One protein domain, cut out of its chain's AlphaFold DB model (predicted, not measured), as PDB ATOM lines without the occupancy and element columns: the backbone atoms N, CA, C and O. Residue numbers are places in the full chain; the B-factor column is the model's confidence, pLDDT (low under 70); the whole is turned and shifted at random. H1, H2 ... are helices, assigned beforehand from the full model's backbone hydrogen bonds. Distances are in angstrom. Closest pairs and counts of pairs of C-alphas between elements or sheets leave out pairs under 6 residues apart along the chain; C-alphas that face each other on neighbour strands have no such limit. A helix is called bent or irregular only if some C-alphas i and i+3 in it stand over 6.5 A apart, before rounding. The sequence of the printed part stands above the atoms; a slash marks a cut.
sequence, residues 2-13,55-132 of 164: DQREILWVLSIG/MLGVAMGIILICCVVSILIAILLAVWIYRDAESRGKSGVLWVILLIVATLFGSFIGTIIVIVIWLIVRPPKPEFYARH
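This is residues 2 to 13 and 55 to 132 of the 164 residues of an uncharacterized protein of Thermoplasmata archaeon (UniProt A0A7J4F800). One long helix, H2, runs along the length of the model, and the sharply bent H3 folds back beside its later part, with arms H3a and H3b making a triangle with it. H1 lies near H2 on the side away from these arms, little H4 lies apart near one end of the length, and residues 55 to 65 of H2 stick out at the other. The printed part has 90 residues, with four named helices in the order H1, H2, H3, H4 and no named strand, an all helix class. It is loose, with a radius of gyration of the C-alphas of 16.0 A, and spans 59 by 29 by 17 A.

Start at H1, residues 3 to 13, which is close to but not clearly touching H2, residues 55 to 86; their closest C-alphas, of Gly 13 and Val 69, are 8.0 A apart. Next look at H3, residues 92 to 121, assigned as one helix by its hydrogen bonds but bent, with C-alphas 105 and 108 9.5 A apart; its arms are H3a, residues 92 to 105, and H3b, residues 108 to 121. H2 and H3a form a helical hairpin at a shallow tilt of 25 degrees, and H2 touches H3a with residues 78 to 86 alone; the closest C-alphas, of Tyr 82 and Gly 92, are 4.4 A apart. H3a touches H3b, closest at the C-alphas of Ala 102 and Gly 110, 4.8 A, and they run opposite ways at a shallow tilt of 31 degrees. H2 and H3b are close but not clearly touching, closest at the C-alphas of Ala 74 and Thr 111, 7.4 A. H4, residues 126 to 132, is apart from H3b and H2, among others. In H1, H2, H3a, H3b and H4 every O i to N i+4 pair is within hydrogen-bond range.

Find C-alpha 3 at (35.830, -21.910, -44.443), where H1 begins its 15.6 A. H2 starts at C-alpha 55, (14.669, -1.945, -20.691), and runs 46.7 A; H3a measures 20.2 A and H3b 20.3 A. H4 ends at C-alpha 132, (55.836, -30.128, -52.948).

The two C-alphas farthest apart, of Met 55 and His 132, are 59.4 A apart. Residues 14 to 54 are not printed, and C-alphas 13 and 55 are 22.1 A apart across this cut. The links H2 to H3 and H3 to H4 are tight. The mean pLDDT of the printed part is 76.6, and residues 3, 6, 106, 108 and 123 to 132 are under 70.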
ATOM      1  N   ASP A   2      33.969 -26.372 -43.831       77.00
ATOM      2  CA  ASP A   2      34.550 -25.498 -44.844       77.00
ATOM      3  C   ASP A   2      34.659 -24.069 -44.324       77.00
ATOM      4  O   ASP A   2      33.855 -23.622 -43.510       77.00
ATOM      5  N   GLN A   3      35.646 -23.319 -44.813       63.53
ATOM      6  CA  GLN A   3      35.830 -21.910 -44.443       63.53
ATOM      7  C   GLN A   3      34.566 -21.071 -44.719       63.53
ATOM      8  O   GLN A   3      34.298 -20.086 -44.037       63.53
ATOM      9  N   ARG A   4      33.764 -21.514 -45.692       73.56
ATOM     10  CA  ARG A   4      32.464 -20.951 -46.058       73.56
ATOM     11  C   ARG A   4      31.441 -21.124 -44.940       73.56
ATOM     12  O   ARG A   4      30.741 -20.175 -44.639       73.56
ATOM     13  N   GLU A   5      31.420 -22.279 -44.282       72.38
ATOM     14  CA  GLU A   5      30.524 -22.572 -43.157       72.38
ATOM     15  C   GLU A   5      30.862 -21.689 -41.950       72.38
ATOM     16  O   GLU A   5      29.975 -21.150 -41.300       72.38
ATOM     17  N   ILE A   6      32.156 -21.471 -41.690       68.88
ATOM     18  CA  ILE A   6      32.622 -20.594 -40.605       68.88
ATOM     19  C   ILE A   6      32.204 -19.142 -40.868       68.88
ATOM     20  O   ILE A   6      31.681 -18.481 -39.975       68.88
ATOM     21  N   LEU A   7      32.396 -18.652 -42.096       71.25
ATOM     22  CA  LEU A   7      31.959 -17.309 -42.482       71.25
ATOM     23  C   LEU A   7      30.432 -17.173 -42.445       71.25
ATOM     24  O   LEU A   7      29.929 -16.146 -42.004       71.25
ATOM     25  N   TRP A   8      29.700 -18.216 -42.836       81.69
ATOM     26  CA  TRP A   8      28.238 -18.229 -42.809       81.69
ATOM     27  C   TRP A   8      27.696 -18.140 -41.376       81.69
ATOM     28  O   TRP A   8      26.820 -17.325 -41.097       81.69
ATOM     29  N   VAL A   9      28.284 -18.890 -40.438       73.94
ATOM     30  CA  VAL A   9      27.919 -18.847 -39.011       73.94
ATOM     31  C   VAL A   9      28.258 -17.491 -38.380       73.94
ATOM     32  O   VAL A   9      27.446 -16.944 -37.634       73.94
ATOM     33  N   LEU A  10      29.415 -16.903 -38.712       71.50
ATOM     34  CA  LEU A  10      29.787 -15.567 -38.227       71.50
ATOM     35  C   LEU A  10      28.863 -14.474 -38.779       71.50
ATOM     36  O   LEU A  10      28.437 -13.601 -38.025       71.50
ATOM     37  N   SER A  11      28.496 -14.539 -40.064       76.56
ATOM     38  CA  SER A  11      27.537 -13.606 -40.661       76.56
ATOM     39  C   SER A  11      26.157 -13.708 -40.022       76.56
ATOM     40  O   SER A  11      25.549 -12.672 -39.777       76.56
ATOM     41  N   ILE A  12      25.674 -14.911 -39.698       82.88
ATOM     42  CA  ILE A  12      24.382 -15.086 -39.015       82.88
ATOM     43  C   ILE A  12      24.418 -14.494 -37.607       82.88
ATOM     44  O   ILE A  12      23.495 -13.772 -37.236       82.88
ATOM     45  N   GLY A  13      25.494 -14.731 -36.850       70.31
ATOM     46  CA  GLY A  13      25.661 -14.135 -35.521       70.31
ATOM     47  C   GLY A  13      25.640 -12.602 -35.556       70.31
ATOM     48  O   GLY A  13      24.969 -11.973 -34.741       70.31
ATOM     49  N   MET A  55      13.408  -2.139 -19.967       78.06
ATOM     50  CA  MET A  55      14.669  -1.945 -20.691       78.06
ATOM     51  C   MET A  55      15.831  -2.727 -20.067       78.06
ATOM     52  O   MET A  55      16.621  -3.334 -20.794       78.06
ATOM     53  N   LEU A  56      15.927  -2.771 -18.734       82.50
ATOM     54  CA  LEU A  56      16.957  -3.550 -18.040       82.50
ATOM     55  C   LEU A  56      16.765  -5.062 -18.222       82.50
ATOM     56  O   LEU A  56      17.742  -5.778 -18.449       82.50
ATOM     57  N   GLY A  57      15.521  -5.547 -18.165       83.12
ATOM     58  CA  GLY A  57      15.202  -6.957 -18.392       83.12
ATOM     59  C   GLY A  57      15.558  -7.415 -19.808       83.12
ATOM     60  O   GLY A  57      16.216  -8.444 -19.985       83.12
ATOM     61  N   VAL A  58      15.202  -6.616 -20.817       80.69
ATOM     62  CA  VAL A  58      15.539  -6.891 -22.221       80.69
ATOM     63  C   VAL A  58      17.052  -6.842 -22.442       80.69
ATOM     64  O   VAL A  58      17.607  -7.757 -23.054       80.69
ATOM     65  N   ALA A  59      17.745  -5.837 -21.897       79.56
ATOM     66  CA  ALA A  59      19.199  -5.728 -22.008       79.56
ATOM     67  C   ALA A  59      19.919  -6.942 -21.395       79.56
ATOM     68  O   ALA A  59      20.805  -7.522 -22.025       79.56
ATOM     69  N   MET A  60      19.501  -7.383 -20.204       80.62
ATOM     70  CA  MET A  60      20.050  -8.582 -19.562       80.62
ATOM     71  C   MET A  60      19.776  -9.855 -20.369       80.62
ATOM     72  O   MET A  60      20.671 -10.691 -20.509       80.62
ATOM     73  N   GLY A  61      18.581  -9.990 -20.949       81.56
ATOM     74  CA  GLY A  61      18.242 -11.108 -21.830       81.56
ATOM     75  C   GLY A  61      19.140 -11.174 -23.069       81.56
ATOM     76  O   GLY A  61      19.665 -12.239 -23.398       81.56
ATOM     77  N   ILE A  62      19.390 -10.030 -23.715       81.19
ATOM     78  CA  ILE A  62      20.280  -9.935 -24.883       81.19
ATOM     79  C   ILE A  62      21.716 -10.314 -24.505       81.19
ATOM     80  O   ILE A  62      22.349 -11.097 -25.213       81.19
ATOM     81  N   ILE A  63      22.227  -9.815 -23.376       80.69
ATOM     82  CA  ILE A  63      23.576 -10.148 -22.893       80.69
ATOM     83  C   ILE A  63      23.708 -11.655 -22.644       80.69
ATOM     84  O   ILE A  63      24.696 -12.261 -23.064       80.69
ATOM     85  N   LEU A  64      22.704 -12.279 -22.023       81.19
ATOM     86  CA  LEU A  64      22.680 -13.724 -21.788       81.19
ATOM     87  C   LEU A  64      22.723 -14.520 -23.094       81.19
ATOM     88  O   LEU A  64      23.528 -15.442 -23.221       81.19
ATOM     89  N   ILE A  65      21.909 -14.142 -24.082       79.88
ATOM     90  CA  ILE A  65      21.897 -14.789 -25.400       79.88
ATOM     91  C   ILE A  65      23.264 -14.640 -26.080       79.88
ATOM     92  O   ILE A  65      23.816 -15.629 -26.562       79.88
ATOM     93  N   CYS A  66      23.863 -13.449 -26.055       75.88
ATOM     94  CA  CYS A  66      25.207 -13.208 -26.587       75.88
ATOM     95  C   CYS A  66      26.281 -14.057 -25.880       75.88
ATOM     96  O   CYS A  66      27.158 -14.632 -26.534       75.88
ATOM     97  N   CYS A  67      26.202 -14.201 -24.554       76.50
ATOM     98  CA  CYS A  67      27.088 -15.079 -23.789       76.50
ATOM     99  C   CYS A  67      26.930 -16.547 -24.206       76.50
ATOM    100  O   CYS A  67      27.921 -17.219 -24.479       76.50
ATOM    101  N   VAL A  68      25.702 -17.049 -24.332       78.69
ATOM    102  CA  VAL A  68      25.461 -18.438 -24.755       78.69
ATOM    103  C   VAL A  68      25.976 -18.678 -26.176       78.69
ATOM    104  O   VAL A  68      26.682 -19.655 -26.419       78.69
ATOM    105  N   VAL A  69      25.694 -17.764 -27.108       78.00
ATOM    106  CA  VAL A  69      26.161 -17.863 -28.499       78.00
ATOM    107  C   VAL A  69      27.691 -17.855 -28.574       78.00
ATOM    108  O   VAL A  69      28.272 -18.662 -29.298       78.00
ATOM    109  N   SER A  70      28.366 -17.001 -27.801       72.62
ATOM    110  CA  SER A  70      29.835 -16.957 -27.787       72.62
ATOM    111  C   SER A  70      30.468 -18.242 -27.233       72.62
ATOM    112  O   SER A  70      31.455 -18.717 -27.796       72.62
ATOM    113  N   ILE A  71      29.867 -18.866 -26.215       76.00
ATOM    114  CA  ILE A  71      30.295 -20.179 -25.706       76.00
ATOM    115  C   ILE A  71      30.087 -21.267 -26.769       76.00
ATOM    116  O   ILE A  71      30.992 -22.068 -27.009       76.00
ATOM    117  N   LEU A  72      28.943 -21.283 -27.458       81.44
ATOM    118  CA  LEU A  72      28.690 -22.248 -28.536       81.44
ATOM    119  C   LEU A  72      29.722 -22.127 -29.664       81.44
ATOM    120  O   LEU A  72      30.250 -23.139 -30.132       81.44
ATOM    121  N   ILE A  73      30.064 -20.898 -30.060       78.94
ATOM    122  CA  ILE A  73      31.111 -20.638 -31.055       78.94
ATOM    123  C   ILE A  73      32.468 -21.142 -30.553       78.94
ATOM    124  O   ILE A  73      33.183 -21.797 -31.312       78.94
ATOM    125  N   ALA A  74      32.812 -20.894 -29.285       73.81
ATOM    126  CA  ALA A  74      34.060 -21.369 -28.690       73.81
ATOM    127  C   ALA A  74      34.161 -22.903 -28.700       73.81
ATOM    128  O   ALA A  74      35.205 -23.448 -29.060       73.81
ATOM    129  N   ILE A  75      33.066 -23.607 -28.390       81.44
ATOM    130  CA  ILE A  75      33.001 -25.074 -28.445       81.44
ATOM    131  C   ILE A  75      33.184 -25.574 -29.884       81.44
ATOM    132  O   ILE A  75      33.983 -26.482 -30.116       81.44
ATOM    133  N   LEU A  76      32.504 -24.973 -30.868       82.06
ATOM    134  CA  LEU A  76      32.700 -25.333 -32.279       82.06
ATOM    135  C   LEU A  76      34.157 -25.137 -32.718       82.06
ATOM    136  O   LEU A  76      34.723 -25.990 -33.405       82.06
ATOM    137  N   LEU A  77      34.775 -24.033 -32.300       79.38
ATOM    138  CA  LEU A  77      36.183 -23.741 -32.556       79.38
ATOM    139  C   LEU A  77      37.103 -24.773 -31.901       79.38
ATOM    140  O   LEU A  77      38.052 -25.223 -32.540       79.38
ATOM    141  N   ALA A  78      36.799 -25.207 -30.680       78.06
ATOM    142  CA  ALA A  78      37.543 -26.255 -29.989       78.06
ATOM    143  C   ALA A  78      37.501 -27.581 -30.765       78.06
ATOM    144  O   ALA A  78      38.542 -28.187 -31.024       78.06
ATOM    145  N   VAL A  79      36.310 -27.999 -31.210       83.56
ATOM    146  CA  VAL A  79      36.131 -29.206 -32.037       83.56
ATOM    147  C   VAL A  79      36.877 -29.075 -33.367       83.56
ATOM    148  O   VAL A  79      37.473 -30.039 -33.857       83.56
ATOM    149  N   TRP A  80      36.885 -27.880 -33.958       85.94
ATOM    150  CA  TRP A  80      37.630 -27.613 -35.181       85.94
ATOM    151  C   TRP A  80      39.146 -27.711 -34.972       85.94
ATOM    152  O   TRP A  80      39.812 -28.389 -35.754       85.94
ATOM    153  N   ILE A  81      39.685 -27.099 -33.912       82.19
ATOM    154  CA  ILE A  81      41.111 -27.185 -33.558       82.19
ATOM    155  C   ILE A  81      41.511 -28.637 -33.306       82.19
ATOM    156  O   ILE A  81      42.548 -29.071 -33.805       82.19
ATOM    157  N   TYR A  82      40.675 -29.400 -32.600       82.19
ATOM    158  CA  TYR A  82      40.902 -30.822 -32.363       82.19
ATOM    159  C   TYR A  82      41.076 -31.591 -33.675       82.19
ATOM    160  O   TYR A  82      42.105 -32.236 -33.884       82.19
ATOM    161  N   ARG A  83      40.108 -31.461 -34.597       80.44
ATOM    162  CA  ARG A  83      40.168 -32.118 -35.913       80.44
ATOM    163  C   ARG A  83      41.347 -31.629 -36.752       80.44
ATOM    164  O   ARG A  83      41.943 -32.420 -37.479       80.44
ATOM    165  N   ASP A  84      41.684 -30.345 -36.678       81.38
ATOM    166  CA  ASP A  84      42.812 -29.783 -37.420       81.38
ATOM    167  C   ASP A  84      44.158 -30.302 -36.903       81.38
ATOM    168  O   ASP A  84      45.037 -30.608 -37.707       81.38
ATOM    169  N   ALA A  85      44.321 -30.447 -35.590       82.62
ATOM    170  CA  ALA A  85      45.527 -30.998 -34.980       82.62
ATOM    171  C   ALA A  85      45.686 -32.504 -35.256       82.62
ATOM    172  O   ALA A  85      46.766 -32.922 -35.680       82.62
ATOM    173  N   GLU A  86      44.605 -33.283 -35.120       82.25
ATOM    174  CA  GLU A  86      44.540 -34.708 -35.501       82.25
ATOM    175  C   GLU A  86      44.948 -34.910 -36.966       82.25
ATOM    176  O   GLU A  86      45.833 -35.708 -37.272       82.25
ATOM    177  N   SER A  87      44.408 -34.093 -37.881       76.56
ATOM    178  CA  SER A  87      44.750 -34.166 -39.311       76.56
ATOM    179  C   SER A  87      46.224 -33.869 -39.624       76.56
ATOM    180  O   SER A  87      46.706 -34.153 -40.721       76.56
ATOM    181  N   ARG A  88      46.949 -33.277 -38.669       74.62
ATOM    182  CA  ARG A  88      48.369 -32.921 -38.775       74.62
ATOM    183  C   ARG A  88      49.265 -33.857 -37.960       74.62
ATOM    184  O   ARG A  88      50.455 -33.578 -37.844       74.62
ATOM    185  N   GLY A  89      48.716 -34.935 -37.390       75.88
ATOM    186  CA  GLY A  89      49.461 -35.915 -36.596       75.88
ATOM    187  C   GLY A  89      49.960 -35.386 -35.248       75.88
ATOM    188  O   GLY A  89      50.891 -35.953 -34.681       75.88
ATOM    189  N   LYS A  90      49.386 -34.286 -34.737       76.94
ATOM    190  CA  LYS A  90      49.684 -33.749 -33.398       76.94
ATOM    191  C   LYS A  90      48.535 -34.061 -32.443       76.94
ATOM    192  O   LYS A  90      47.387 -34.174 -32.859       76.94
ATOM    193  N   SER A  91      48.831 -34.148 -31.147       81.81
ATOM    194  CA  SER A  91      47.832 -34.404 -30.107       81.81
ATOM    195  C   SER A  91      46.822 -33.252 -30.003       81.81
ATOM    196  O   SER A  91      47.039 -32.257 -29.313       81.81
ATOM    197  N   GLY A  92      45.679 -33.387 -30.683       78.25
ATOM    198  CA  GLY A  92      44.612 -32.381 -30.657       78.25
ATOM    199  C   GLY A  92      44.019 -32.161 -29.268       78.25
ATOM    200  O   GLY A  92      43.621 -31.046 -28.939       78.25
ATOM    201  N   VAL A  93      44.040 -33.192 -28.419       83.81
ATOM    202  CA  VAL A  93      43.574 -33.124 -27.025       83.81
ATOM    203  C   VAL A  93      44.323 -32.054 -26.226       83.81
ATOM    204  O   VAL A  93      43.704 -31.330 -25.453       83.81
ATOM    205  N   LEU A  94      45.634 -31.898 -26.445       83.81
ATOM    206  CA  LEU A  94      46.446 -30.927 -25.707       83.81
ATOM    207  C   LEU A  94      46.008 -29.490 -26.020       83.81
ATOM    208  O   LEU A  94      45.890 -28.672 -25.112       83.81
ATOM    209  N   TRP A  95      45.681 -29.207 -27.283       84.12
ATOM    210  CA  TRP A  95      45.177 -27.898 -27.706       84.12
ATOM    211  C   TRP A  95      43.778 -27.600 -27.174       84.12
ATOM    212  O   TRP A  95      43.512 -26.464 -26.787       84.12
ATOM    213  N   VAL A  96      42.899 -28.604 -27.103       81.75
ATOM    214  CA  VAL A  96      41.565 -28.433 -26.511       81.75
ATOM    215  C   VAL A  96      41.658 -28.163 -25.013       81.75
ATOM    216  O   VAL A  96      41.000 -27.250 -24.530       81.75
ATOM    217  N   ILE A  97      42.499 -28.900 -24.281       84.19
ATOM    218  CA  ILE A  97      42.716 -28.661 -22.847       84.19
ATOM    219  C   ILE A  97      43.255 -27.245 -22.619       84.19
ATOM    220  O   ILE A  97      42.760 -26.534 -21.749       84.19
ATOM    221  N   LEU A  98      44.223 -26.804 -23.428       82.81
ATOM    222  CA  LEU A  98      44.798 -25.461 -23.326       82.81
ATOM    223  C   LEU A  98      43.756 -24.377 -23.635       82.81
ATOM    224  O   LEU A  98      43.709 -23.364 -22.944       82.81
ATOM    225  N   LEU A  99      42.872 -24.620 -24.609       82.69
ATOM    226  CA  LEU A  99      41.745 -23.742 -24.909       82.69
ATOM    227  C   LEU A  99      40.742 -23.690 -23.749       82.69
ATOM    228  O   LEU A  99      40.383 -22.596 -23.341       82.69
ATOM    229  N   ILE A 100      40.364 -24.826 -23.154       81.56
ATOM    230  CA  ILE A 100      39.461 -24.874 -21.989       81.56
ATOM    231  C   ILE A 100      40.057 -24.107 -20.805       81.56
ATOM    232  O   ILE A 100      39.372 -23.286 -20.200       81.56
ATOM    233  N   VAL A 101      41.335 -24.335 -20.492       83.44
ATOM    234  CA  VAL A 101      42.040 -23.631 -19.412       83.44
ATOM    235  C   VAL A 101      42.112 -22.131 -19.714       83.44
ATOM    236  O   VAL A 101      41.791 -21.314 -18.855       83.44
ATOM    237  N   ALA A 102      42.449 -21.738 -20.942       81.19
ATOM    238  CA  ALA A 102      42.494 -20.331 -21.328       81.19
ATOM    239  C   ALA A 102      41.114 -19.660 -21.321       81.19
ATOM    240  O   ALA A 102      41.021 -18.486 -20.969       81.19
ATOM    241  N   THR A 103      40.042 -20.379 -21.653       77.94
ATOM    242  CA  THR A 103      38.669 -19.879 -21.518       77.94
ATOM    243  C   THR A 103      38.285 -19.727 -20.043       77.94
ATOM    244  O   THR A 103      37.657 -18.733 -19.688       77.94
ATOM    245  N   LEU A 104      38.712 -20.646 -19.167       75.44
ATOM    246  CA  LEU A 104      38.444 -20.579 -17.724       75.44
ATOM    247  C   LEU A 104      39.158 -19.407 -17.033       75.44
ATOM    248  O   LEU A 104      38.555 -18.730 -16.206       75.44
ATOM    249  N   PHE A 105      40.429 -19.160 -17.369       77.00
ATOM    250  CA  PHE A 105      41.254 -18.133 -16.713       77.00
ATOM    251  C   PHE A 105      41.287 -16.787 -17.452       77.00
ATOM    252  O   PHE A 105      41.514 -15.752 -16.831       77.00
ATOM    253  N   GLY A 106      41.080 -16.782 -18.769       64.62
ATOM    254  CA  GLY A 106      41.204 -15.604 -19.635       64.62
ATOM    255  C   GLY A 106      39.910 -15.194 -20.341       64.62
ATOM    256  O   GLY A 106      39.938 -14.249 -21.134       64.62
ATOM    257  N   SER A 107      38.782 -15.865 -20.075       70.56
ATOM    258  CA  SER A 107      37.481 -15.583 -20.696       70.56
ATOM    259  C   SER A 107      37.583 -15.545 -22.237       70.56
ATOM    260  O   SER A 107      38.322 -16.316 -22.863       70.56
ATOM    261  N   PHE A 108      36.848 -14.642 -22.882       69.12
ATOM    262  CA  PHE A 108      36.855 -14.458 -24.332       69.12
ATOM    263  C   PHE A 108      38.251 -14.101 -24.874       69.12
ATOM    264  O   PHE A 108      38.671 -14.617 -25.909       69.12
ATOM    265  N   ILE A 109      39.015 -13.290 -24.133       72.81
ATOM    266  CA  ILE A 109      40.361 -12.841 -24.527       72.81
ATOM    267  C   ILE A 109      41.344 -14.018 -24.558       72.81
ATOM    268  O   ILE A 109      42.072 -14.187 -25.535       72.81
ATOM    269  N   GLY A 110      41.332 -14.874 -23.534       73.00
ATOM    270  CA  GLY A 110      42.172 -16.074 -23.473       73.00
ATOM    271  C   GLY A 110      41.882 -17.042 -24.618       73.00
ATOM    272  O   GLY A 110      42.803 -17.590 -25.223       73.00
ATOM    273  N   THR A 111      40.606 -17.170 -24.985       72.19
ATOM    274  CA  THR A 111      40.173 -17.994 -26.121       72.19
ATOM    275  C   THR A 111      40.751 -17.469 -27.444       72.19
ATOM    276  O   THR A 111      41.300 -18.246 -28.227       72.19
ATOM    277  N   ILE A 112      40.717 -16.149 -27.676       76.94
ATOM    278  CA  ILE A 112      41.322 -15.524 -28.867       76.94
ATOM    279  C   ILE A 112      42.838 -15.737 -28.900       76.94
ATOM    280  O   ILE A 112      43.379 -16.111 -29.940       76.94
ATOM    281  N   ILE A 113      43.531 -15.536 -27.776       80.69
ATOM    282  CA  ILE A 113      44.991 -15.678 -27.704       80.69
ATOM    283  C   ILE A 113      45.420 -17.100 -28.092       80.69
ATOM    284  O   ILE A 113      46.316 -17.260 -28.921       80.69
ATOM    285  N   VAL A 114      44.757 -18.134 -27.564       79.50
ATOM    286  CA  VAL A 114      45.075 -19.533 -27.903       79.50
ATOM    287  C   VAL A 114      44.842 -19.823 -29.384       79.50
ATOM    288  O   VAL A 114      45.661 -20.498 -30.010       79.50
ATOM    289  N   ILE A 115      43.774 -19.276 -29.971       79.19
ATOM    290  CA  ILE A 115      43.500 -19.407 -31.408       79.19
ATOM    291  C   ILE A 115      44.620 -18.773 -32.237       79.19
ATOM    292  O   ILE A 115      45.110 -19.391 -33.183       79.19
ATOM    293  N   VAL A 116      45.045 -17.558 -31.883       81.12
ATOM    294  CA  VAL A 116      46.118 -16.846 -32.589       81.12
ATOM    295  C   VAL A 116      47.433 -17.616 -32.487       81.12
ATOM    296  O   VAL A 116      48.084 -17.852 -33.504       81.12
ATOM    297  N   ILE A 117      47.795 -18.083 -31.289       83.25
ATOM    298  CA  ILE A 117      48.994 -18.905 -31.082       83.25
ATOM    299  C   ILE A 117      48.919 -20.180 -31.923       83.25
ATOM    300  O   ILE A 117      49.895 -20.532 -32.589       83.25
ATOM    301  N   TRP A 118      47.766 -20.856 -31.949       81.12
ATOM    302  CA  TRP A 118      47.603 -22.064 -32.750       81.12
ATOM    303  C   TRP A 118      47.780 -21.791 -34.244       81.12
ATOM    304  O   TRP A 118      48.460 -22.556 -34.921       81.12
ATOM    305  N   LEU A 119      47.230 -20.687 -34.757       79.81
ATOM    306  CA  LEU A 119      47.377 -20.291 -36.160       79.81
ATOM    307  C   LEU A 119      48.833 -19.990 -36.539       79.81
ATOM    308  O   LEU A 119      49.239 -20.339 -37.645       79.81
ATOM    309  N   ILE A 120      49.613 -19.396 -35.631       82.75
ATOM    310  CA  ILE A 120      51.033 -19.077 -35.851       82.75
ATOM    311  C   ILE A 120      51.900 -20.339 -35.798       82.75
ATOM    312  O   ILE A 120      52.740 -20.557 -36.667       82.75
ATOM    313  N   VAL A 121      51.693 -21.197 -34.795       83.06
ATOM    314  CA  VAL A 121      52.488 -22.426 -34.576       83.06
ATOM    315  C   VAL A 121      52.027 -23.576 -35.487       83.06
ATOM    316  O   VAL A 121      52.591 -24.677 -35.479       83.06
ATOM    317  N   ARG A 122      50.990 -23.335 -36.294       76.50
ATOM    318  CA  ARG A 122      50.337 -24.327 -37.139       76.50
ATOM    319  C   ARG A 122      51.346 -24.978 -38.093       76.50
ATOM    320  O   ARG A 122      51.803 -24.331 -39.034       76.50
ATOM    321  N   PRO A 123      51.667 -26.274 -37.925       68.62
ATOM    322  CA  PRO A 123      52.547 -26.965 -38.861       68.62
ATOM    323  C   PRO A 123      51.831 -27.104 -40.212       68.62
ATOM    324  O   PRO A 123      50.619 -27.324 -40.212       68.62
ATOM    325  N   PRO A 124      52.510 -27.004 -41.363       69.44
ATOM    326  CA  PRO A 124      51.881 -27.215 -42.668       69.44
ATOM    327  C   PRO A 124      51.314 -28.641 -42.790       69.44
ATOM    328  O   PRO A 124      51.770 -29.574 -42.130       69.44
ATOM    329  N   LYS A 125      50.255 -28.803 -43.595       66.31
ATOM    330  CA  LYS A 125      49.554 -30.091 -43.742       66.31
ATOM    331  C   LYS A 125      50.478 -31.149 -44.370       66.31
ATOM    332  O   LYS A 125      51.247 -30.794 -45.261       66.31
ATOM    333  N   PRO A 126      50.348 -32.442 -44.020       63.47
ATOM    334  CA  PRO A 126      51.097 -33.525 -44.670       63.47
ATOM    335  C   PRO A 126      50.909 -33.554 -46.197       63.47
ATOM    336  O   PRO A 126      51.855 -33.809 -46.935       63.47
ATOM    337  N   GLU A 127      49.730 -33.176 -46.700       60.78
ATOM    338  CA  GLU A 127      49.469 -33.035 -48.143       60.78
ATOM    339  C   GLU A 127      50.328 -31.961 -48.827       60.78
ATOM    340  O   GLU A 127      50.652 -32.082 -50.008       60.78
ATOM    341  N   PHE A 128      50.710 -30.910 -48.094       59.19
ATOM    342  CA  PHE A 128      51.609 -29.881 -48.607       59.19
ATOM    343  C   PHE A 128      52.984 -30.484 -48.902       59.19
ATOM    344  O   PHE A 128      53.551 -30.223 -49.960       59.19
ATOM    345  N   TYR A 129      53.466 -31.359 -48.022       58.22
ATOM    346  CA  TYR A 129      54.683 -32.127 -48.253       58.22
ATOM    347  C   TYR A 129      54.504 -33.139 -49.390       58.22
ATOM    348  O   TYR A 129      55.348 -33.199 -50.271       58.22
ATOM    349  N   ALA A 130      53.376 -33.847 -49.468       58.91
ATOM    350  CA  ALA A 130      53.132 -34.810 -50.547       58.91
ATOM    351  C   ALA A 130      53.066 -34.177 -51.955       58.91
ATOM    352  O   ALA A 130      53.408 -34.838 -52.934       58.91
ATOM    353  N   ARG A 131      52.631 -32.912 -52.078       56.81
ATOM    354  CA  ARG A 131      52.604 -32.182 -53.363       56.81
ATOM    355  C   ARG A 131      53.901 -31.455 -53.711       56.81
ATOM    356  O   ARG A 131      54.183 -31.312 -54.895       56.81
ATOM    357  N   HIS A 132      54.640 -30.956 -52.719       57.72
ATOM    358  CA  HIS A 132      55.836 -30.128 -52.948       57.72
ATOM    359  C   HIS A 132      57.148 -30.872 -52.717       57.72
ATOM    360  O   HIS A 132      58.205 -30.358 -53.073       57.72
TER     361      HIS A 132